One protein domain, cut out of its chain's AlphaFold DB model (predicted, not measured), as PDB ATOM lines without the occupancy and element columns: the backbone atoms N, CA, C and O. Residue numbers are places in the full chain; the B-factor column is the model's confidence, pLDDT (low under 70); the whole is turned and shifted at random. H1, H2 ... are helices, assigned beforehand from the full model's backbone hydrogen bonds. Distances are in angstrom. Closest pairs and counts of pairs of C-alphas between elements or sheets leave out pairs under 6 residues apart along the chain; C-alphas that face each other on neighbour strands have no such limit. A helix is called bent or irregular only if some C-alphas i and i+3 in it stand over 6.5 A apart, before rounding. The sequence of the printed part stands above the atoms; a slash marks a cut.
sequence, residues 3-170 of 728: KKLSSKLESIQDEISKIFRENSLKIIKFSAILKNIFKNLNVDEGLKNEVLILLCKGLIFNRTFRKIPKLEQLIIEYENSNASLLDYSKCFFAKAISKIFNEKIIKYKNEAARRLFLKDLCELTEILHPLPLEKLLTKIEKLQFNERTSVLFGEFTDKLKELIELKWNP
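AT A GLANCE: This is residues 3 to 170 of the 728 residues of the protein "Winged helix-turn-helix transcriptional regulator" of Candidatus Bathyarchaeota archaeon (UniProt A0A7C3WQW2). The long helix H5 runs through the middle of an elongated helical body; H6 folds back beside it as a hairpin, H7 folds back in turn on H6, and H8 crosses H5 while H1 packs on H8 and on the early part of H5. At the beginning of H5, H2 and H4 make a smaller head, with H3 and the loop of residues 57 to 70 beyond them. The printed part has 168 residues with eight named helices, H1 to H8 in order, and no named strand, and its class is all helix. It is only just compact, close to loose, with a radius of gyration of the C-alphas of 18.5 A and spans of 57 by 35 by 29 A.

IN THESE COORDINATES: Find C-alpha 3 at (36.697, 35.287, -6.576); from there H1 runs to residue 22, 29.3 A on. Next come H2, residues 27 to 39, H3, residues 45 to 56, and H4, residues 71 to 79. Look for C-alpha 82 at (35.922, 37.742, 15.183), where H5 begins; it runs 37.7 A to residue 107 and is only just irregular, with C-alphas 103 and 106 6.9 A apart. H6, residues 111 to 128, is 26.0 A long; H7 is residues 133 to 145. H8, residues 150 to 165, runs 22.9 A and ends at C-alpha 165, (55.910, 36.864, 7.339).

HOW THE PARTS SIT: Start at the hub, H5 and H8, which touch four helices each; the packing of the helices is part aligned, part crossed. H5, with residues 92 to 100 alone, touches H8 at a steep tilt of 66 degrees, the closest C-alphas being those of Ala 96 and Lys 159, 5.2 A apart. H5 and H6 form a hairpin at 10 degrees, closest at C-alphas 90 and 128, 5.5 A. H6 and H7 form another at 28 degrees, closest at C-alphas 127 and 136, 6.3 A. H7 and H8 touch only at the corner, where C-alphas 144 and 150 are 4.8 A apart. H1 touches H8 at a shallow tilt of 32 degrees, the same way, closest at C-alphas 16 and 164, 7.0 A. At the other end, H2 touches residues 83 to 88 of H5, closest at C-alphas 33 and 84, 5.1 A. H2 and H4 touch about perpendicular, at 79 degrees, closest at C-alphas 33 and 78, 5.8 A. H3 is close to H2 but not clearly touching, closest at C-alphas 31 and 55, 7.7 A. Every O i to N i+4 pair is within hydrogen-bond range in H3, H4, H7 and H8; the counts are 13 of 16 in H1, 8 of 9 in H2, 18 of 22 in H5 and 11 of 14 in H6.

THE WHOLE: The two C-alphas farthest apart are those of Pro 69 and Asn 110, 58.5 A. The printed part has no cut. The link from H3 to H4, 14 residues, is long; the other links are tight. The mean pLDDT of the printed part is 86.2, and residues 3 to 9 of this model are under 70.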
ATOM      1  N   LYS A   3      36.423  36.388  -7.532       36.16
ATOM      2  CA  LYS A   3      36.697  35.287  -6.576       36.16
ATOM      3  C   LYS A   3      38.163  35.144  -6.131       36.16
ATOM      4  O   LYS A   3      38.411  34.563  -5.086       36.16
ATOM      5  N   LYS A   4      39.136  35.643  -6.907       39.44
ATOM      6  CA  LYS A   4      40.577  35.392  -6.669       39.44
ATOM      7  C   LYS A   4      41.242  36.426  -5.742       39.44
ATOM      8  O   LYS A   4      42.397  36.240  -5.370       39.44
ATOM      9  N   LEU A   5      40.551  37.532  -5.431       41.97
ATOM     10  CA  LEU A   5      41.035  38.573  -4.511       41.97
ATOM     11  C   LEU A   5      40.313  38.572  -3.152       41.97
ATOM     12  O   LEU A   5      40.996  38.805  -2.161       41.97
ATOM     13  N   SER A   6      39.018  38.216  -3.075       48.75
ATOM     14  CA  SER A   6      38.346  37.916  -1.785       48.75
ATOM     15  C   SER A   6      39.143  36.870  -0.998       48.75
ATOM     16  O   SER A   6      39.487  37.075   0.161       48.75
ATOM     17  N   SER A   7      39.627  35.844  -1.708       56.12
ATOM     18  CA  SER A   7      40.480  34.795  -1.148       56.12
ATOM     19  C   SER A   7      41.835  35.289  -0.614       56.12
ATOM     20  O   SER A   7      42.451  34.597   0.189       56.12
ATOM     21  N   LYS A   8      42.352  36.450  -1.059       63.00
ATOM     22  CA  LYS A   8      43.644  36.989  -0.579       63.00
ATOM     23  C   LYS A   8      43.516  37.649   0.791       63.00
ATOM     24  O   LYS A   8      44.416  37.484   1.605       63.00
ATOM     25  N   LEU A   9      42.441  38.396   1.036       66.88
ATOM     26  CA  LEU A   9      42.199  39.018   2.342       66.88
ATOM     27  C   LEU A   9      41.728  37.997   3.371       66.88
ATOM     28  O   LEU A   9      42.165  38.069   4.512       66.88
ATOM     29  N   GLU A  10      40.910  37.029   2.952       70.88
ATOM     30  CA  GLU A  10      40.525  35.883   3.786       70.88
ATOM     31  C   GLU A  10      41.772  35.113   4.256       70.88
ATOM     32  O   GLU A  10      41.970  34.933   5.453       70.88
ATOM     33  N   SER A  11      42.692  34.791   3.336       72.88
ATOM     34  CA  SER A  11      43.971  34.151   3.680       72.88
ATOM     35  C   SER A  11      44.833  34.995   4.631       72.88
ATOM     36  O   SER A  11      45.468  34.443   5.522       72.88
ATOM     37  N   ILE A  12      44.862  36.320   4.464       80.81
ATOM     38  CA  ILE A  12      45.587  37.243   5.356       80.81
ATOM     39  C   ILE A  12      44.939  37.287   6.750       80.81
ATOM     40  O   ILE A  12      45.637  37.339   7.764       80.81
ATOM     41  N   GLN A  13      43.608  37.254   6.817       81.06
ATOM     42  CA  GLN A  13      42.857  37.262   8.067       81.06
ATOM     43  C   GLN A  13      43.095  35.981   8.877       81.06
ATOM     44  O   GLN A  13      43.255  36.063  10.097       81.06
ATOM     45  N   ASP A  14      43.173  34.825   8.218       84.44
ATOM     46  CA  ASP A  14      43.482  33.547   8.868       84.44
ATOM     47  C   ASP A  14      44.884  33.550   9.497       84.44
ATOM     48  O   ASP A  14      45.072  33.090  10.628       84.44
ATOM     49  N   GLU A  15      45.871  34.133   8.815       87.69
ATOM     50  CA  GLU A  15      47.230  34.250   9.352       87.69
ATOM     51  C   GLU A  15      47.314  35.250  10.515       87.69
ATOM     52  O   GLU A  15      47.944  34.953  11.535       87.69
ATOM     53  N   ILE A  16      46.620  36.394  10.436       87.25
ATOM     54  CA  ILE A  16      46.519  37.328  11.572       87.25
ATOM     55  C   ILE A  16      45.798  36.664  12.756       87.25
ATOM     56  O   ILE A  16      46.214  36.852  13.897       87.25
ATOM     57  N   SER A  17      44.765  35.851  12.509       88.06
ATOM     58  CA  SER A  17      44.062  35.070  13.539       88.06
ATOM     59  C   SER A  17      45.005  34.121  14.273       88.06
ATOM     60  O   SER A  17      44.995  34.049  15.504       88.06
ATOM     61  N   LYS A  18      45.891  33.447  13.530       88.19
ATOM     62  CA  LYS A  18      46.928  32.593  14.111       88.19
ATOM     63  C   LYS A  18      47.885  33.394  14.999       88.19
ATOM     64  O   LYS A  18      48.081  33.017  16.152       88.19
ATOM     65  N   ILE A  19      48.397  34.529  14.514       88.25
ATOM     66  CA  ILE A  19      49.274  35.417  15.300       88.25
ATOM     67  C   ILE A  19      48.555  35.923  16.560       88.25
ATOM     68  O   ILE A  19      49.125  35.921  17.649       88.25
ATOM     69  N   PHE A  20      47.288  36.327  16.436       89.19
ATOM     70  CA  PHE A  20      46.479  36.801  17.557       89.19
ATOM     71  C   PHE A  20      46.348  35.735  18.648       89.19
ATOM     72  O   PHE A  20      46.527  36.055  19.819       89.19
ATOM     73  N   ARG A  21      46.090  34.473  18.282       87.81
ATOM     74  CA  ARG A  21      45.974  33.354  19.234       87.81
ATOM     75  C   ARG A  21      47.312  32.975  19.867       87.81
ATOM     76  O   ARG A  21      47.356  32.745  21.068       87.81
ATOM     77  N   GLU A  22      48.391  32.944  19.085       87.94
ATOM     78  CA  GLU A  22      49.731  32.564  19.560       87.94
ATOM     79  C   GLU A  22      50.367  33.621  20.482       87.94
ATOM     80  O   GLU A  22      51.169  33.285  21.354       87.94
ATOM     81  N   ASN A  23      50.009  34.900  20.327       86.62
ATOM     82  CA  ASN A  23      50.580  35.976  21.131       86.62
ATOM     83  C   ASN A  23      50.087  35.968  22.587       86.62
ATOM     84  O   ASN A  23      48.895  35.826  22.877       86.62
ATOM     85  N   SER A  24      51.015  36.229  23.516       86.12
ATOM     86  CA  SER A  24      50.721  36.411  24.943       86.12
ATOM     87  C   SER A  24      49.714  37.541  25.175       86.12
ATOM     88  O   SER A  24      49.769  38.559  24.484       86.12
ATOM     89  N   LEU A  25      48.858  37.405  26.191       86.75
ATOM     90  CA  LEU A  25      47.864  38.419  26.543       86.75
ATOM     91  C   LEU A  25      48.516  39.672  27.157       86.75
ATOM     92  O   LEU A  25      48.637  39.806  28.372       86.75
ATOM     93  N   LYS A  26      48.950  40.581  26.283       92.12
ATOM     94  CA  LYS A  26      49.473  41.914  26.602       92.12
ATOM     95  C   LYS A  26      48.409  42.994  26.360       92.12
ATOM     96  O   LYS A  26      47.273  42.676  26.011       92.12
ATOM     97  N   ILE A  27      48.735  44.258  26.634       93.12
ATOM     98  CA  ILE A  27      47.754  45.340  26.803       93.12
ATOM     99  C   ILE A  27      46.882  45.575  25.562       93.12
ATOM    100  O   ILE A  27      45.684  45.822  25.707       93.12
ATOM    101  N   ILE A  28      47.425  45.442  24.348       94.56
ATOM    102  CA  ILE A  28      46.671  45.650  23.105       94.56
ATOM    103  C   ILE A  28      45.693  44.501  22.888       94.56
ATOM    104  O   ILE A  28      44.492  44.740  22.743       94.56
ATOM    105  N   LYS A  29      46.175  43.252  22.939       93.25
ATOM    106  CA  LYS A  29      45.315  42.061  22.839       93.25
ATOM    107  C   LYS A  29      44.236  42.049  23.930       93.25
ATOM    108  O   LYS A  29      43.059  41.843  23.641       93.25
ATOM    109  N   PHE A  30      44.624  42.322  25.175       93.19
ATOM    110  CA  PHE A  30      43.732  42.349  26.332       93.19
ATOM    111  C   PHE A  30      42.644  43.415  26.207       93.19
ATOM    112  O   PHE A  30      41.463  43.110  26.367       93.19
ATOM    113  N   SER A  31      43.016  44.656  25.886       94.56
ATOM    114  CA  SER A  31      42.045  45.746  25.748       94.56
ATOM    115  C   SER A  31      41.105  45.550  24.555       94.56
ATOM    116  O   SER A  31      39.926  45.879  24.663       94.56
ATOM    117  N   ALA A  32      41.566  44.942  23.452       92.75
ATOM    118  CA  ALA A  32      40.704  44.585  22.318       92.75
ATOM    119  C   ALA A  32      39.603  43.587  22.721       92.75
ATOM    120  O   ALA A  32      38.445  43.732  22.322       92.75
ATOM    121  N   ILE A  33      39.960  42.593  23.542       92.69
ATOM    122  CA  ILE A  33      39.016  41.616  24.096       92.69
ATOM    123  C   ILE A  33      38.053  42.302  25.070       92.69
ATOM    124  O   ILE A  33      36.836  42.197  24.907       92.69
ATOM    125  N   LEU A  34      38.578  43.073  26.029       91.94
ATOM    126  CA  LEU A  34      37.764  43.782  27.019       91.94
ATOM    127  C   LEU A  34      36.747  44.725  26.381       91.94
ATOM    128  O   LEU A  34      35.589  44.735  26.791       91.94
ATOM    129  N   LYS A  35      37.145  45.491  25.362       91.44
ATOM    130  CA  LYS A  35      36.240  46.392  24.644       91.44
ATOM    131  C   LYS A  35      35.010  45.664  24.108       91.44
ATOM    132  O   LYS A  35      33.908  46.196  24.181       91.44
ATOM    133  N   ASN A  36      35.171  44.452  23.581       89.06
ATOM    134  CA  ASN A  36      34.042  43.688  23.051       89.06
ATOM    135  C   ASN A  36      33.226  42.991  24.146       89.06
ATOM    136  O   ASN A  36      32.011  42.895  23.998       89.06
ATOM    137  N   ILE A  37      33.852  42.608  25.261       90.25
ATOM    138  CA  ILE A  37      33.136  42.136  26.455       90.25
ATOM    139  C   ILE A  37      32.210  43.242  26.991       90.25
ATOM    140  O   ILE A  37      31.013  43.022  27.165       90.25
ATOM    141  N   PHE A  38      32.731  44.454  27.200       89.06
ATOM    142  CA  PHE A  38      31.968  45.557  27.794       89.06
ATOM    143  C   PHE A  38      30.897  46.158  26.881       89.06
ATOM    144  O   PHE A  38      29.941  46.726  27.395       89.06
ATOM    145  N   LYS A  39      30.976  45.984  25.555       83.75
ATOM    146  CA  LYS A  39      29.853  46.334  24.661       83.75
ATOM    147  C   LYS A  39      28.565  45.585  25.011       83.75
ATOM    148  O   LYS A  39      27.483  46.102  24.754       83.75
ATOM    149  N   ASN A  40      28.692  44.383  25.573       80.25
ATOM    150  CA  ASN A  40      27.578  43.484  25.864       80.25
ATOM    151  C   ASN A  40      27.299  43.343  27.372       80.25
ATOM    152  O   ASN A  40      26.423  42.572  27.760       80.25
ATOM    153  N   LEU A  41      28.018  44.084  28.225       84.00
ATOM    154  CA  LEU A  41      27.813  44.102  29.672       84.00
ATOM    155  C   LEU A  41      27.325  45.474  30.125       84.00
ATOM    156  O   LEU A  41      27.934  46.494  29.816       84.00
ATOM    157  N   ASN A  42      26.260  45.492  30.925       80.50
ATOM    158  CA  ASN A  42      25.843  46.702  31.620       80.50
ATOM    159  C   ASN A  42      26.654  46.829  32.915       80.50
ATOM    160  O   ASN A  42      26.546  45.976  33.797       80.50
ATOM    161  N   VAL A  43      27.491  47.858  33.007       84.62
ATOM    162  CA  VAL A  43      28.364  48.124  34.157       84.62
ATOM    163  C   VAL A  43      28.124  49.531  34.680       84.62
ATOM    164  O   VAL A  43      27.917  50.457  33.898       84.62
ATOM    165  N   ASP A  44      28.136  49.689  36.003       87.81
ATOM    166  CA  ASP A  44      27.988  50.994  36.640       87.81
ATOM    167  C   ASP A  44      29.218  51.895  36.415       87.81
ATOM    168  O   ASP A  44      30.317  51.436  36.085       87.81
ATOM    169  N   GLU A  45      29.033  53.205  36.607       85.75
ATOM    170  CA  GLU A  45      30.094  54.205  36.422       85.75
ATOM    171  C   GLU A  45      31.280  54.011  37.386       85.75
ATOM    172  O   GLU A  45      32.414  54.347  37.043       85.75
ATOM    173  N   GLY A  46      31.072  53.435  38.574       86.81
ATOM    174  CA  GLY A  46      32.151  53.154  39.523       86.81
ATOM    175  C   GLY A  46      33.116  52.101  38.982       86.81
ATOM    176  O   GLY A  46      34.322  52.345  38.896       86.81
ATOM    177  N   LEU A  47      32.583  50.961  38.538       86.44
ATOM    178  CA  LEU A  47      33.371  49.886  37.934       86.44
ATOM    179  C   LEU A  47      34.029  50.324  36.617       86.44
ATOM    180  O   LEU A  47      35.185  49.980  36.364       86.44
ATOM    181  N   LYS A  48      33.330  51.118  35.799       88.62
ATOM    182  CA  LYS A  48      33.889  51.719  34.579       88.62
ATOM    183  C   LYS A  48      35.128  52.565  34.883       88.62
ATOM    184  O   LYS A  48      36.171  52.363  34.261       88.62
ATOM    185  N   ASN A  49      35.046  53.448  35.878       87.62
ATOM    186  CA  ASN A  49      36.181  54.265  36.306       87.62
ATOM    187  C   ASN A  49      37.333  53.413  36.862       87.62
ATOM    188  O   ASN A  49      38.487  53.652  36.507       87.62
ATOM    189  N   GLU A  50      37.048  52.385  37.674       88.38
ATOM    190  CA  GLU A  50      38.079  51.457  38.167       88.38
ATOM    191  C   GLU A  50      38.817  50.761  37.009       88.38
ATOM    192  O   GLU A  50      40.049  50.710  36.999       88.38
ATOM    193  N   VAL A  51      38.087  50.261  36.008       88.88
ATOM    194  CA  VAL A  51      38.662  49.609  34.821       88.88
ATOM    195  C   VAL A  51      39.514  50.580  34.006       88.88
ATOM    196  O   VAL A  51      40.637  50.230  33.637       88.88
ATOM    197  N   LEU A  52      39.027  51.802  33.758       90.12
ATOM    198  CA  LEU A  52      39.790  52.831  33.046       90.12
ATOM    199  C   LEU A  52      41.097  53.164  33.763       90.12
ATOM    200  O   LEU A  52      42.140  53.210  33.116       90.12
ATOM    201  N   ILE A  53      41.072  53.324  35.090       90.12
ATOM    202  CA  ILE A  53      42.277  53.579  35.894       90.12
ATOM    203  C   ILE A  53      43.292  52.439  35.739       90.12
ATOM    204  O   ILE A  53      44.491  52.689  35.636       90.12
ATOM    205  N   LEU A  54      42.839  51.183  35.724       91.06
ATOM    206  CA  LEU A  54      43.727  50.028  35.572       91.06
ATOM    207  C   LEU A  54      44.346  49.954  34.176       91.06
ATOM    208  O   LEU A  54      45.552  49.730  34.070       91.06
ATOM    209  N   LEU A  55      43.549  50.180  33.128       92.44
ATOM    210  CA  LEU A  55      44.034  50.227  31.746       92.44
ATOM    211  C   LEU A  55      45.018  51.380  31.536       92.44
ATOM    212  O   LEU A  55      46.076  51.185  30.943       92.44
ATOM    213  N   CYS A  56      44.724  52.544  32.114       90.06
ATOM    214  CA  CYS A  56      45.625  53.690  32.151       90.06
ATOM    215  C   CYS A  56      46.947  53.385  32.866       90.06
ATOM    216  O   CYS A  56      47.968  53.948  32.514       90.06
ATOM    217  N   LYS A  57      46.968  52.465  33.837       87.31
ATOM    218  CA  LYS A  57      48.205  51.994  34.487       87.31
ATOM    219  C   LYS A  57      48.897  50.851  33.730       87.31
ATOM    220  O   LYS A  57      49.872  50.304  34.233       87.31
ATOM    221  N   GLY A  58      48.373  50.439  32.571       85.94
ATOM    222  CA  GLY A  58      48.870  49.290  31.808       85.94
ATOM    223  C   GLY A  58      48.680  47.943  32.517       85.94
ATOM    224  O   GLY A  58      49.345  46.967  32.177       85.94
ATOM    225  N   LEU A  59      47.802  47.872  33.524       87.00
ATOM    226  CA  LEU A  59      47.627  46.680  34.348       87.00
ATOM    227  C   LEU A  59      46.680  45.685  33.674       87.00
ATOM    228  O   LEU A  59      45.557  46.017  33.304       87.00
ATOM    229  N   ILE A  60      47.121  44.432  33.601       84.81
ATOM    230  CA  ILE A  60      46.362  43.294  33.071       84.81
ATOM    231  C   ILE A  60      46.095  42.331  34.236       84.81
ATOM    232  O   ILE A  60      46.956  42.147  35.092       84.81
ATOM    233  N   PHE A  61      44.896  41.740  34.309       72.62
ATOM    234  CA  PHE A  61      44.524  40.747  35.338       72.62
ATOM    235  C   PHE A  61      44.771  41.160  36.810       72.62
ATOM    236  O   PHE A  61      45.113  40.346  37.669       72.62
ATOM    237  N   ASN A  62      44.542  42.431  37.139       75.88
ATOM    238  CA  ASN A  62      44.507  42.917  38.521       75.88
ATOM    239  C   ASN A  62      43.339  42.294  39.334       75.88
ATOM    240  O   ASN A  62      42.304  41.936  38.769       75.88
ATOM    241  N   ARG A  63      43.454  42.220  40.674       71.56
ATOM    242  CA  ARG A  63      42.395  41.744  41.596       71.56
ATOM    243  C   ARG A  63      41.041  42.411  41.343       71.56
ATOM    244  O   ARG A  63      40.012  41.762  41.478       71.56
ATOM    245  N   THR A  64      41.040  43.677  40.944       71.19
ATOM    246  CA  THR A  64      39.817  44.415  40.617       71.19
ATOM    247  C   THR A  64      39.113  43.886  39.368       71.19
ATOM    248  O   THR A  64      37.895  43.755  39.382       71.19
ATOM    249  N   PHE A  65      39.847  43.469  38.329       77.38
ATOM    250  CA  PHE A  65      39.241  42.811  37.165       77.38
ATOM    251  C   PHE A  65      38.551  41.497  37.555       77.38
ATOM    252  O   PHE A  65      37.522  41.154  36.985       77.38
ATOM    253  N   ARG A  66      39.042  40.796  38.587       72.38
ATOM    254  CA  ARG A  66      38.403  39.571  39.106       72.38
ATOM    255  C   ARG A  66      37.059  39.818  39.797       72.38
ATOM    256  O   ARG A  66      36.330  38.859  40.026       72.38
ATOM    257  N   LYS A  67      36.713  41.073  40.118       78.75
ATOM    258  CA  LYS A  67      35.366  41.429  40.592       78.75
ATOM    259  C   LYS A  67      34.321  41.331  39.475       78.75
ATOM    260  O   LYS A  67      33.137  41.254  39.779       78.75
ATOM    261  N   ILE A  68      34.740  41.332  38.203       79.38
ATOM    262  CA  ILE A  68      33.842  41.178  37.056       79.38
ATOM    263  C   ILE A  68      33.435  39.699  36.962       79.38
ATOM    264  O   ILE A  68      34.298  38.841  36.738       79.38
ATOM    265  N   PRO A  69      32.140  39.368  37.124       76.25
ATOM    266  CA  PRO A  69      31.687  37.984  37.108       76.25
ATOM    267  C   PRO A  69      32.055  37.288  35.795       76.25
ATOM    268  O   PRO A  69      31.787  37.809  34.715       76.25
ATOM    269  N   LYS A  70      32.639  36.087  35.894       83.00
ATOM    270  CA  LYS A  70      33.013  35.233  34.749       83.00
ATOM    271  C   LYS A  70      34.006  35.863  33.759       83.00
ATOM    272  O   LYS A  70      34.105  35.384  32.633       83.00
ATOM    273  N   LEU A  71      34.773  36.884  34.156       83.69
ATOM    274  CA  LEU A  71      35.698  37.564  33.243       83.69
ATOM    275  C   LEU A  71      36.689  36.611  32.558       83.69
ATOM    276  O   LEU A  71      36.907  36.735  31.362       83.69
ATOM    277  N   GLU A  72      37.262  35.649  33.283       82.94
ATOM    278  CA  GLU A  72      38.207  34.680  32.702       82.94
ATOM    279  C   GLU A  72      37.548  33.818  31.612       82.94
ATOM    280  O   GLU A  72      38.128  33.621  30.546       82.94
ATOM    281  N   GLN A  73      36.303  33.379  31.833       84.94
ATOM    282  CA  GLN A  73      35.527  32.633  30.838       84.94
ATOM    283  C   GLN A  73      35.192  33.506  29.620       84.94
ATOM    284  O   GLN A  73      35.350  33.062  28.485       84.94
ATOM    285  N   LEU A  74      34.781  34.757  29.852       85.88
ATOM    286  CA  LEU A  74      34.474  35.718  28.791       85.88
ATOM    287  C   LEU A  74      35.716  36.081  27.970       85.88
ATOM    288  O   LEU A  74      35.616  36.252  26.762       85.88
ATOM    289  N   ILE A  75      36.897  36.162  28.586       86.06
ATOM    290  CA  ILE A  75      38.147  36.398  27.856       86.06
ATOM    291  C   ILE A  75      38.407  35.256  26.873       86.06
ATOM    292  O   ILE A  75      38.661  35.541  25.709       86.06
ATOM    293  N   ILE A  76      38.271  33.995  27.295       84.94
ATOM    294  CA  ILE A  76      38.462  32.827  26.415       84.94
ATOM    295  C   ILE A  76      37.426  32.815  25.278       84.94
ATOM    296  O   ILE A  76      37.751  32.509  24.128       84.94
ATOM    297  N   GLU A  77      36.173  33.167  25.575       85.81
ATOM    298  CA  GLU A  77      35.108  33.262  24.573       85.81
ATOM    299  C   GLU A  77      35.413  34.348  23.529       85.81
ATOM    300  O   GLU A  77      35.402  34.093  22.323       85.81
ATOM    301  N   TYR A  78      35.760  35.555  23.981       84.56
ATOM    302  CA  TYR A  78      36.002  36.702  23.105       84.56
ATOM    303  C   TYR A  78      37.380  36.695  22.439       84.56
ATOM    304  O   TYR A  78      37.545  37.351  21.406       84.56
ATOM    305  N   GLU A  79      38.344  35.944  22.963       83.62
ATOM    306  CA  GLU A  79      39.607  35.625  22.290       83.62
ATOM    307  C   GLU A  79      39.368  34.784  21.028       83.62
ATOM    308  O   GLU A  79      40.079  34.928  20.036       83.62
ATOM    309  N   ASN A  80      38.305  33.976  21.014       79.31
ATOM    310  CA  ASN A  80      37.872  33.239  19.828       79.31
ATOM    311  C   ASN A  80      36.866  34.015  18.959       79.31
ATOM    312  O   ASN A  80      36.453  33.517  17.911       79.31
ATOM    313  N   SER A  81      36.481  35.235  19.353       80.62
ATOM    314  CA  SER A  81      35.532  36.054  18.596       80.62
ATOM    315  C   SER A  81      36.196  36.827  17.452       80.62
ATOM    316  O   SER A  81      37.279  37.403  17.590       80.62
ATOM    317  N   ASN A  82      35.479  36.946  16.332       81.94
ATOM    318  CA  ASN A  82      35.922  37.742  15.183       81.94
ATOM    319  C   ASN A  82      36.014  39.249  15.490       81.94
ATOM    320  O   ASN A  82      36.746  39.965  14.813       81.94
ATOM    321  N   ALA A  83      35.295  39.748  16.501       83.56
ATOM    322  CA  ALA A  83      35.255  41.174  16.827       83.56
ATOM    323  C   ALA A  83      36.561  41.673  17.471       83.56
ATOM    324  O   ALA A  83      37.085  42.715  17.071       83.56
ATOM    325  N   SER A  84      37.117  40.918  18.424       87.56
ATOM    326  CA  SER A  84      38.406  41.243  19.061       87.56
ATOM    327  C   SER A  84      39.557  41.126  18.067       87.56
ATOM    328  O   SER A  84      40.411  42.014  17.993       87.56
ATOM    329  N   LEU A  85      39.531  40.070  17.244       88.94
ATOM    330  CA  LEU A  85      40.478  39.882  16.150       88.94
ATOM    331  C   LEU A  85      40.432  41.051  15.159       88.94
ATOM    332  O   LEU A  85      41.477  41.498  14.689       88.94
ATOM    333  N   LEU A  86      39.241  41.568  14.849       88.75
ATOM    334  CA  LEU A  86      39.081  42.681  13.919       88.75
ATOM    335  C   LEU A  86      39.711  43.974  14.444       88.75
ATOM    336  O   LEU A  86      40.411  44.659  13.700       88.75
ATOM    337  N   ASP A  87      39.480  44.313  15.715       89.56
ATOM    338  CA  ASP A  87      40.102  45.491  16.326       89.56
ATOM    339  C   ASP A  87      41.633  45.339  16.372       89.56
ATOM    340  O   ASP A  87      42.352  46.259  15.984       89.56
ATOM    341  N   TYR A  88      42.138  44.150  16.709       92.06
ATOM    342  CA  TYR A  88      43.572  43.858  16.670       92.06
ATOM    343  C   TYR A  88      44.169  43.943  15.250       92.06
ATOM    344  O   TYR A  88      45.227  44.543  15.053       92.06
ATOM    345  N   SER A  89      43.467  43.432  14.232       92.12
ATOM    346  CA  SER A  89      43.896  43.464  12.820       92.12
ATOM    347  C   SER A  89      44.087  44.887  12.289       92.12
ATOM    348  O   SER A  89      44.974  45.133  11.474       92.12
ATOM    349  N   LYS A  90      43.329  45.868  12.796       93.38
ATOM    350  CA  LYS A  90      43.508  47.279  12.413       93.38
ATOM    351  C   LYS A  90      44.883  47.832  12.791       93.38
ATOM    352  O   LYS A  90      45.347  48.757  12.132       93.38
ATOM    353  N   CYS A  91      45.568  47.256  13.782       96.12
ATOM    354  CA  CYS A  91      46.954  47.619  14.090       96.12
ATOM    355  C   CYS A  91      47.905  47.219  12.949       96.12
ATOM    356  O   CYS A  91      48.789  47.994  12.586       96.12
ATOM    357  N   PHE A  92      47.683  46.054  12.322       95.69
ATOM    358  CA  PHE A  92      48.424  45.635  11.125       95.69
ATOM    359  C   PHE A  92      48.112  46.552   9.947       95.69
ATOM    360  O   PHE A  92      49.027  46.991   9.249       95.69
ATOM    361  N   PHE A  93      46.832  46.886   9.755       95.62
ATOM    362  CA  PHE A  93      46.407  47.787   8.683       95.62
ATOM    363  C   PHE A  93      47.086  49.151   8.820       95.62
ATOM    364  O   PHE A  93      47.682  49.647   7.866       95.62
ATOM    365  N   ALA A  94      47.079  49.721  10.024       97.25
ATOM    366  CA  ALA A  94      47.726  50.991  10.309       97.25
ATOM    367  C   ALA A  94      49.235  50.948  10.049       97.25
ATOM    368  O   ALA A  94      49.771  51.829   9.376       97.25
ATOM    369  N   LYS A  95      49.916  49.894  10.517       97.75
ATOM    370  CA  LYS A  95      51.356  49.723  10.310       97.75
ATOM    371  C   LYS A  95      51.712  49.605   8.826       97.75
ATOM    372  O   LYS A  95      52.692  50.211   8.386       97.75
ATOM    373  N   ALA A  96      50.920  48.863   8.051       97.31
ATOM    374  CA  ALA A  96      51.099  48.730   6.607       97.31
ATOM    375  C   ALA A  96      50.922  50.079   5.894       97.31
ATOM    376  O   ALA A  96      51.793  50.482   5.124       97.31
ATOM    377  N   ILE A  97      49.859  50.823   6.215       97.38
ATOM    378  CA  ILE A  97      49.611  52.168   5.671       97.38
ATOM    379  C   ILE A  97      50.760  53.127   6.028       97.38
ATOM    380  O   ILE A  97      51.234  53.866   5.164       97.38
ATOM    381  N   SER A  98      51.267  53.072   7.266       97.25
ATOM    382  CA  SER A  98      52.411  53.881   7.710       97.25
ATOM    383  C   SER A  98      53.666  53.615   6.874       97.25
ATOM    384  O   SER A  98      54.347  54.554   6.458       97.25
ATOM    385  N   LYS A  99      53.960  52.339   6.572       97.06
ATOM    386  CA  LYS A  99      55.082  51.969   5.691       97.06
ATOM    387  C   LYS A  99      54.913  52.560   4.288       97.06
ATOM    388  O   LYS A  99      55.858  53.154   3.773       97.06
ATOM    389  N   ILE A 100      53.715  52.464   3.703       96.56
ATOM    390  CA  ILE A 100      53.426  53.024   2.371       96.56
ATOM    391  C   ILE A 100      53.662  54.535   2.354       96.56
ATOM    392  O   ILE A 100      54.348  55.031   1.461       96.56
ATOM    393  N   PHE A 101      53.134  55.265   3.345       95.94
ATOM    394  CA  PHE A 101      53.342  56.711   3.438       95.94
ATOM    395  C   PHE A 101      54.834  57.049   3.436       95.94
ATOM    396  O   PHE A 101      55.291  57.803   2.575       95.94
ATOM    397  N   ASN A 102      55.597  56.449   4.355       93.69
ATOM    398  CA  ASN A 102      57.013  56.756   4.549       93.69
ATOM    399  C   ASN A 102      57.855  56.443   3.298       93.69
ATOM    400  O   ASN A 102      58.749  57.209   2.943       93.69
ATOM    401  N   GLU A 103      57.549  55.356   2.586       94.00
ATOM    402  CA  GLU A 103      58.271  54.957   1.370       94.00
ATOM    403  C   GLU A 103      57.948  55.824   0.142       94.00
ATOM    404  O   GLU A 103      58.764  55.930  -0.785       94.00
ATOM    405  N   LYS A 104      56.742  56.399   0.085       92.31
ATOM    406  CA  LYS A 104      56.208  57.040  -1.124       92.31
ATOM    407  C   LYS A 104      56.231  58.556  -1.062       92.31
ATOM    408  O   LYS A 104      56.526  59.176  -2.081       92.31
ATOM    409  N   ILE A 105      55.968  59.160   0.097       91.56
ATOM    410  CA  ILE A 105      55.780  60.613   0.203       91.56
ATOM    411  C   ILE A 105      56.989  61.399  -0.324       91.56
ATOM    412  O   ILE A 105      56.833  62.353  -1.084       91.56
ATOM    413  N   ILE A 106      58.202  60.913  -0.042       86.88
ATOM    414  CA  ILE A 106      59.474  61.531  -0.446       86.88
ATOM    415  C   ILE A 106      59.676  61.478  -1.975       86.88
ATOM    416  O   ILE A 106      60.393  62.299  -2.549       86.88
ATOM    417  N   LYS A 107      59.026  60.535  -2.671       89.00
ATOM    418  CA  LYS A 107      59.137  60.365  -4.131       89.00
ATOM    419  C   LYS A 107      58.271  61.370  -4.901       89.00
ATOM    420  O   LYS A 107      58.576  61.681  -6.053       89.00
ATOM    421  N   TYR A 108      57.226  61.920  -4.281       86.06
ATOM    422  CA  TYR A 108      56.303  62.853  -4.929       86.06
ATOM    423  C   TYR A 108      56.776  64.312  -4.824       86.06
ATOM    424  O   TYR A 108      56.317  65.096  -3.992       86.06
ATOM    425  N   LYS A 109      57.673  64.704  -5.740       81.81
ATOM    426  CA  LYS A 109      58.140  66.101  -5.865       81.81
ATOM    427  C   LYS A 109      57.061  67.055  -6.395       81.81
ATOM    428  O   LYS A 109      57.056  68.231  -6.048       81.81
ATOM    429  N   ASN A 110      56.160  66.562  -7.248       84.44
ATOM    430  CA  ASN A 110      55.065  67.352  -7.809       84.44
ATOM    431  C   ASN A 110      53.908  67.461  -6.803       84.44
ATOM    432  O   ASN A 110      53.381  66.440  -6.367       84.44
ATOM    433  N   GLU A 111      53.499  68.689  -6.477       80.12
ATOM    434  CA  GLU A 111      52.443  68.972  -5.494       80.12
ATOM    435  C   GLU A 111      51.094  68.337  -5.864       80.12
ATOM    436  O   GLU A 111      50.469  67.700  -5.020       80.12
ATOM    437  N   ALA A 112      50.665  68.423  -7.126       77.38
ATOM    438  CA  ALA A 112      49.382  67.863  -7.552       77.38
ATOM    439  C   ALA A 112      49.360  66.329  -7.437       77.38
ATOM    440  O   ALA A 112      48.397  65.758  -6.927       77.38
ATOM    441  N   ALA A 113      50.438  65.659  -7.859       84.94
ATOM    442  CA  ALA A 113      50.575  64.211  -7.713       84.94
ATOM    443  C   ALA A 113      50.641  63.791  -6.235       84.94
ATOM    444  O   ALA A 113      50.014  62.807  -5.846       84.94
ATOM    445  N   ARG A 114      51.355  64.565  -5.406       91.00
ATOM    446  CA  ARG A 114      51.446  64.338  -3.961       91.00
ATOM    447  C   ARG A 114      50.081  64.450  -3.289       91.00
ATOM    448  O   ARG A 114      49.675  63.520  -2.603       91.00
ATOM    449  N   ARG A 115      49.337  65.535  -3.535       88.81
ATOM    450  CA  ARG A 115      47.986  65.726  -2.982       88.81
ATOM    451  C   ARG A 115      47.022  64.627  -3.432       88.81
ATOM    452  O   ARG A 115      46.193  64.192  -2.639       88.81
ATOM    453  N   LEU A 116      47.142  64.153  -4.676       88.81
ATOM    454  CA  LEU A 116      46.337  63.034  -5.173       88.81
ATOM    455  C   LEU A 116      46.622  61.749  -4.383       88.81
ATOM    456  O   LEU A 116      45.681  61.133  -3.886       88.81
ATOM    457  N   PHE A 117      47.903  61.407  -4.204       93.19
ATOM    458  CA  PHE A 117      48.336  60.267  -3.390       93.19
ATOM    459  C   PHE A 117      47.850  60.377  -1.940       93.19
ATOM    460  O   PHE A 117      47.293  59.421  -1.413       93.19
ATOM    461  N   LEU A 118      48.005  61.544  -1.304       93.81
ATOM    462  CA  LEU A 118      47.555  61.767   0.075       93.81
ATOM    463  C   LEU A 118      46.039  61.600   0.223       93.81
ATOM    464  O   LEU A 118      45.581  61.025   1.208       93.81
ATOM    465  N   LYS A 119      45.263  62.046  -0.770       91.25
ATOM    466  CA  LYS A 119      43.812  61.841  -0.799       91.25
ATOM    467  C   LYS A 119      43.449  60.358  -0.935       91.25
ATOM    468  O   LYS A 119      42.577  59.891  -0.215       91.25
ATOM    469  N   ASP A 120      44.129  59.621  -1.812       92.31
ATOM    470  CA  ASP A 120      43.911  58.174  -1.973       92.31
ATOM    471  C   ASP A 120      44.301  57.394  -0.709       92.31
ATOM    472  O   ASP A 120      43.598  56.479  -0.283       92.31
ATOM    473  N   LEU A 121      45.388  57.804  -0.052       94.31
ATOM    474  CA  LEU A 121      45.805  57.245   1.227       94.31
ATOM    475  C   LEU A 121      44.802  57.554   2.343       94.31
ATOM    476  O   LEU A 121      44.510  56.682   3.157       94.31
ATOM    477  N   CYS A 122      44.239  58.763   2.371       93.06
ATOM    478  CA  CYS A 122      43.178  59.123   3.307       93.06
ATOM    479  C   CYS A 122      41.942  58.227   3.123       93.06
ATOM    480  O   CYS A 122      41.402  57.730   4.110       93.06
ATOM    481  N   GLU A 123      41.524  57.958   1.882       90.75
ATOM    482  CA  GLU A 123      40.426  57.020   1.604       90.75
ATOM    483  C   GLU A 123      40.746  55.610   2.131       90.75
ATOM    484  O   GLU A 123      39.896  54.971   2.754       90.75
ATOM    485  N   LEU A 124      41.990  55.142   1.970       91.88
ATOM    486  CA  LEU A 124      42.434  53.860   2.523       91.88
ATOM    487  C   LEU A 124      42.381  53.836   4.060       91.88
ATOM    488  O   LEU A 124      42.019  52.818   4.642       91.88
ATOM    489  N   THR A 125      42.689  54.946   4.735       92.12
ATOM    490  CA  THR A 125      42.706  55.005   6.212       92.12
ATOM    491  C   THR A 125      41.335  54.865   6.850       92.12
ATOM    492  O   THR A 125      41.240  54.558   8.038       92.12
ATOM    493  N   GLU A 126      40.264  54.971   6.061       88.81
ATOM    494  CA  GLU A 126      38.914  54.777   6.564       88.81
ATOM    495  C   GLU A 126      38.678  53.371   7.158       88.81
ATOM    496  O   GLU A 126      37.763  53.195   7.967       88.81
ATOM    497  N   ILE A 127      39.497  52.378   6.781       90.31
ATOM    498  CA  ILE A 127      39.449  51.005   7.315       90.31
ATOM    499  C   ILE A 127      39.978  50.892   8.755       90.31
ATOM    500  O   ILE A 127      39.764  49.870   9.406       90.31
ATOM    501  N   LEU A 128      40.675  51.920   9.254       91.75
ATOM    502  CA  LEU A 128      41.234  51.948  10.610       91.75
ATOM    503  C   LEU A 128      40.185  52.293  11.670       91.75
ATOM    504  O   LEU A 128      40.369  51.975  12.844       91.75
ATOM    505  N   HIS A 129      39.076  52.914  11.268       88.94
ATOM    506  CA  HIS A 129      38.014  53.284  12.193       88.94
ATOM    507  C   HIS A 129      37.219  52.048  12.682       88.94
ATOM    508  O   HIS A 129      37.137  51.021  11.998       88.94
ATOM    509  N   PRO A 130      36.596  52.105  13.872       82.56
ATOM    510  CA  PRO A 130      35.698  51.090  14.421       82.56
ATOM    511  C   PRO A 130      34.378  50.984  13.641       82.56
ATOM    512  O   PRO A 130      33.312  51.382  14.101       82.56
ATOM    513  N   LEU A 131      34.455  50.401  12.445       80.69
ATOM    514  CA  LEU A 131      33.308  50.072  11.604       80.69
ATOM    515  C   LEU A 131      32.764  48.667  11.925       80.69
ATOM    516  O   LEU A 131      33.558  47.764  12.209       80.69
ATOM    517  N   PRO A 132      31.437  48.447  11.826       79.81
ATOM    518  CA  PRO A 132      30.871  47.104  11.733       79.81
ATOM    519  C   PRO A 132      31.487  46.335  10.559       79.81
ATOM    520  O   PRO A 132      31.787  46.938   9.524       79.81
ATOM    521  N   LEU A 133      31.624  45.013  10.700       78.12
ATOM    522  CA  LEU A 133      32.283  44.155   9.709       78.12
ATOM    523  C   LEU A 133      31.704  44.333   8.297       78.12
ATOM    524  O   LEU A 133      32.458  44.525   7.352       78.12
ATOM    525  N   GLU A 134      30.377  44.373   8.159       81.19
ATOM    526  CA  GLU A 134      29.697  44.575   6.870       81.19
ATOM    527  C   GLU A 134      30.139  45.870   6.171       81.19
ATOM    528  O   GLU A 134      30.519  45.863   5.002       81.19
ATOM    529  N   LYS A 135      30.161  46.989   6.910       83.88
ATOM    530  CA  LYS A 135      30.581  48.289   6.367       83.88
ATOM    531  C   LYS A 135      32.057  48.295   5.997       83.88
ATOM    532  O   LYS A 135      32.425  48.923   5.007       83.88
ATOM    533  N   LEU A 136      32.892  47.630   6.791       83.44
ATOM    534  CA  LEU A 136      34.311  47.494   6.495       83.44
ATOM    535  C   LEU A 136      34.526  46.725   5.187       83.44
ATOM    536  O   LEU A 136      35.261  47.206   4.330       83.44
ATOM    537  N   LEU A 137      33.846  45.589   5.010       83.25
ATOM    538  CA  LEU A 137      33.919  44.790   3.784       83.25
ATOM    539  C   LEU A 137      33.493  45.612   2.565       83.25
ATOM    540  O   LEU A 137      34.233  45.680   1.588       83.25
ATOM    541  N   THR A 138      32.383  46.352   2.659       86.12
ATOM    542  CA  THR A 138      31.954  47.259   1.580       86.12
ATOM    543  C   THR A 138      33.001  48.332   1.258       86.12
ATOM    544  O   THR A 138      33.190  48.682   0.092       86.12
ATOM    545  N   LYS A 139      33.682  48.901   2.265       86.25
ATOM    546  CA  LYS A 139      34.749  49.889   2.023       86.25
ATOM    547  C   LYS A 139      35.955  49.259   1.335       86.25
ATOM    548  O   LYS A 139      36.476  49.840   0.389       86.25
ATOM    549  N   ILE A 140      36.363  48.075   1.777       85.56
ATOM    550  CA  ILE A 140      37.468  47.329   1.177       85.56
ATOM    551  C   ILE A 140      37.165  46.997  -0.289       85.56
ATOM    552  O   ILE A 140      37.993  47.275  -1.155       85.56
ATOM    553  N   GLU A 141      35.966  46.497  -0.594       84.38
ATOM    554  CA  GLU A 141      35.541  46.234  -1.973       84.38
ATOM    555  C   GLU A 141      35.615  47.502  -2.833       84.38
ATOM    556  O   GLU A 141      36.184  47.486  -3.925       84.38
ATOM    557  N   LYS A 142      35.110  48.634  -2.329       86.88
ATOM    558  CA  LYS A 142      35.179  49.918  -3.043       86.88
ATOM    559  C   LYS A 142      36.616  50.358  -3.327       86.88
ATOM    560  O   LYS A 142      36.893  50.789  -4.443       86.88
ATOM    561  N   LEU A 143      37.516  50.242  -2.351       85.50
ATOM    562  CA  LEU A 143      38.935  50.576  -2.517       85.50
ATOM    563  C   LEU A 143      39.626  49.661  -3.535       85.50
ATOM    564  O   LEU A 143      40.517  50.092  -4.258       85.50
ATOM    565  N   GLN A 144      39.196  48.405  -3.620       82.25
ATOM    566  CA  GLN A 144      39.758  47.431  -4.545       82.25
ATOM    567  C   GLN A 144      39.312  47.663  -5.999       82.25
ATOM    568  O   GLN A 144      40.114  47.500  -6.917       82.25
ATOM    569  N   PHE A 145      38.038  47.999  -6.222       82.56
ATOM    570  CA  PHE A 145      37.465  48.127  -7.570       82.56
ATOM    571  C   PHE A 145      37.553  49.536  -8.161       82.56
ATOM    572  O   PHE A 145      37.302  49.716  -9.351       82.56
ATOM    573  N   ASN A 146      37.905  50.537  -7.360       83.12
ATOM    574  CA  ASN A 146      38.138  51.883  -7.857       83.12
ATOM    575  C   ASN A 146      39.495  51.941  -8.578       83.12
ATOM    576  O   ASN A 146      40.541  51.706  -7.973       83.12
ATOM    577  N   GLU A 147      39.482  52.282  -9.872       81.75
ATOM    578  CA  GLU A 147      40.686  52.360 -10.715       81.75
ATOM    579  C   GLU A 147      41.795  53.202 -10.072       81.75
ATOM    580  O   GLU A 147      42.968  52.835 -10.141       81.75
ATOM    581  N   ARG A 148      41.426  54.284  -9.376       82.31
ATOM    582  CA  ARG A 148      42.366  55.218  -8.753       82.31
ATOM    583  C   ARG A 148      43.054  54.644  -7.511       82.31
ATOM    584  O   ARG A 148      44.256  54.831  -7.352       82.31
ATOM    585  N   THR A 149      42.321  53.948  -6.641       86.12
ATOM    586  CA  THR A 149      42.851  53.433  -5.363       86.12
ATOM    587  C   THR A 149      43.318  51.978  -5.438       86.12
ATOM    588  O   THR A 149      44.085  51.548  -4.577       86.12
ATOM    589  N   SER A 150      42.961  51.241  -6.494       85.50
ATOM    590  CA  SER A 150      43.313  49.824  -6.681       85.50
ATOM    591  C   SER A 150      44.819  49.533  -6.598       85.50
ATOM    592  O   SER A 150      45.229  48.549  -5.982       85.50
ATOM    593  N   VAL A 151      45.660  50.408  -7.164       89.25
ATOM    594  CA  VAL A 151      47.127  50.280  -7.115       89.25
ATOM    595  C   VAL A 151      47.630  50.409  -5.678       89.25
ATOM    596  O   VAL A 151      48.400  49.570  -5.211       89.25
ATOM    597  N   LEU A 152      47.145  51.421  -4.956       91.75
ATOM    598  CA  LEU A 152      47.492  51.653  -3.555       91.75
ATOM    599  C   LEU A 152      47.018  50.499  -2.660       91.75
ATOM    600  O   LEU A 152      47.724  50.088  -1.742       91.75
ATOM    601  N   PHE A 153      45.844  49.941  -2.958       91.06
ATOM    602  CA  PHE A 153      45.301  48.779  -2.262       91.06
ATOM    603  C   PHE A 153      46.146  47.508  -2.486       91.06
ATOM    604  O   PHE A 153      46.337  46.707  -1.567       91.06
ATOM    605  N   GLY A 154      46.695  47.337  -3.693       90.75
ATOM    606  CA  GLY A 154      47.670  46.286  -3.992       90.75
ATOM    607  C   GLY A 154      48.916  46.394  -3.110       90.75
ATOM    608  O   GLY A 154      49.255  45.440  -2.414       90.75
ATOM    609  N   GLU A 155      49.522  47.583  -3.053       93.38
ATOM    610  CA  GLU A 155      50.695  47.853  -2.204       93.38
ATOM    611  C   GLU A 155      50.402  47.638  -0.713       93.38
ATOM    612  O   GLU A 155      51.220  47.077   0.017       93.38
ATOM    613  N   PHE A 156      49.212  48.032  -0.260       94.88
ATOM    614  CA  PHE A 156      48.741  47.769   1.097       94.88
ATOM    615  C   PHE A 156      48.701  46.277   1.423       94.88
ATOM    616  O   PHE A 156      49.197  45.857   2.469       94.88
ATOM    617  N   THR A 157      48.171  45.470   0.507       92.50
ATOM    618  CA  THR A 157      48.106  44.015   0.674       92.50
ATOM    619  C   THR A 157      49.505  43.397   0.743       92.50
ATOM    620  O   THR A 157      49.744  42.506   1.557       92.50
ATOM    621  N   ASP A 158      50.445  43.883  -0.068       93.25
ATOM    622  CA  ASP A 158      51.826  43.396  -0.059       93.25
ATOM    623  C   ASP A 158      52.541  43.755   1.254       93.25
ATOM    624  O   ASP A 158      53.203  42.908   1.855       93.25
ATOM    625  N   LYS A 159      52.330  44.972   1.772       95.69
ATOM    626  CA  LYS A 159      52.875  45.389   3.074       95.69
ATOM    627  C   LYS A 159      52.272  44.628   4.250       95.69
ATOM    628  O   LYS A 159      52.971  44.405   5.238       95.69
ATOM    629  N   LEU A 160      51.012  44.203   4.157       94.50
ATOM    630  CA  LEU A 160      50.414  43.326   5.162       94.50
ATOM    631  C   LEU A 160      51.077  41.951   5.194       94.50
ATOM    632  O   LEU A 160      51.416  41.479   6.274       94.50
ATOM    633  N   LYS A 161      51.312  41.340   4.030       93.88
ATOM    634  CA  LYS A 161      52.011  40.049   3.950       93.88
ATOM    635  C   LYS A 161      53.413  40.125   4.534       93.88
ATOM    636  O   LYS A 161      53.768  39.281   5.344       93.88
ATOM    637  N   GLU A 162      54.153  41.186   4.216       95.12
ATOM    638  CA  GLU A 162      55.481  41.435   4.789       95.12
ATOM    639  C   GLU A 162      55.436  41.449   6.332       95.12
ATOM    640  O   GLU A 162      56.280  40.852   6.994       95.12
ATOM    641  N   LEU A 163      54.430  42.099   6.934       95.31
ATOM    642  CA  LEU A 163      54.268  42.123   8.395       95.31
ATOM    643  C   LEU A 163      53.934  40.744   8.978       95.31
ATOM    644  O   LEU A 163      54.385  40.426  10.080       95.31
ATOM    645  N   ILE A 164      53.152  39.941   8.260       93.44
ATOM    646  CA  ILE A 164      52.744  38.600   8.688       93.44
ATOM    647  C   ILE A 164      53.911  37.614   8.598       93.44
ATOM    648  O   ILE A 164      54.157  36.878   9.553       93.44
ATOM    649  N   GLU A 165      54.684  37.655   7.512       93.31
ATOM    650  CA  GLU A 165      55.910  36.864   7.339       93.31
ATOM    651  C   GLU A 165      56.927  37.158   8.451       93.31
ATOM    652  O   GLU A 165      57.553  36.247   8.993       93.31
ATOM    653  N   LEU A 166      57.029  38.427   8.862       93.50
ATOM    654  CA  LEU A 166      57.859  38.864   9.987       93.50
ATOM    655  C   LEU A 166      57.270  38.527  11.367       93.50
ATOM    656  O   LEU A 166      57.898  38.839  12.379       93.50
ATOM    657  N   LYS A 167      56.070  37.931  11.429       91.69
ATOM    658  CA  LYS A 167      55.299  37.697  12.663       91.69
ATOM    659  C   LYS A 167      55.222  38.947  13.543       91.69
ATOM    660  O   LYS A 167      55.406  38.882  14.761       91.69
ATOM    661  N   TRP A 168      54.999  40.105  12.919       94.56
ATOM    662  CA  TRP A 168      54.964  41.380  13.625       94.56
ATOM    663  C   TRP A 168      53.897  41.364  14.726       94.56
ATOM    664  O   TRP A 168      52.791  40.858  14.538       94.56
ATOM    665  N   ASN A 169      54.236  41.927  15.887       92.06
ATOM    666  CA  ASN A 169      53.363  41.964  17.051       92.06
ATOM    667  C   ASN A 169      53.268  43.407  17.594       92.06
ATOM    668  O   ASN A 169      54.282  43.926  18.072       92.06
ATOM    669  N   PRO A 170      52.078  44.046  17.577       93.19
ATOM    670  CA  PRO A 170      51.888  45.398  18.105       93.19
ATOM    671  C   PRO A 170      52.280  45.525  19.584       93.19
ATOM    672  O   PRO A 170      52.853  46.542  19.971       93.19
TER     673      PRO A 170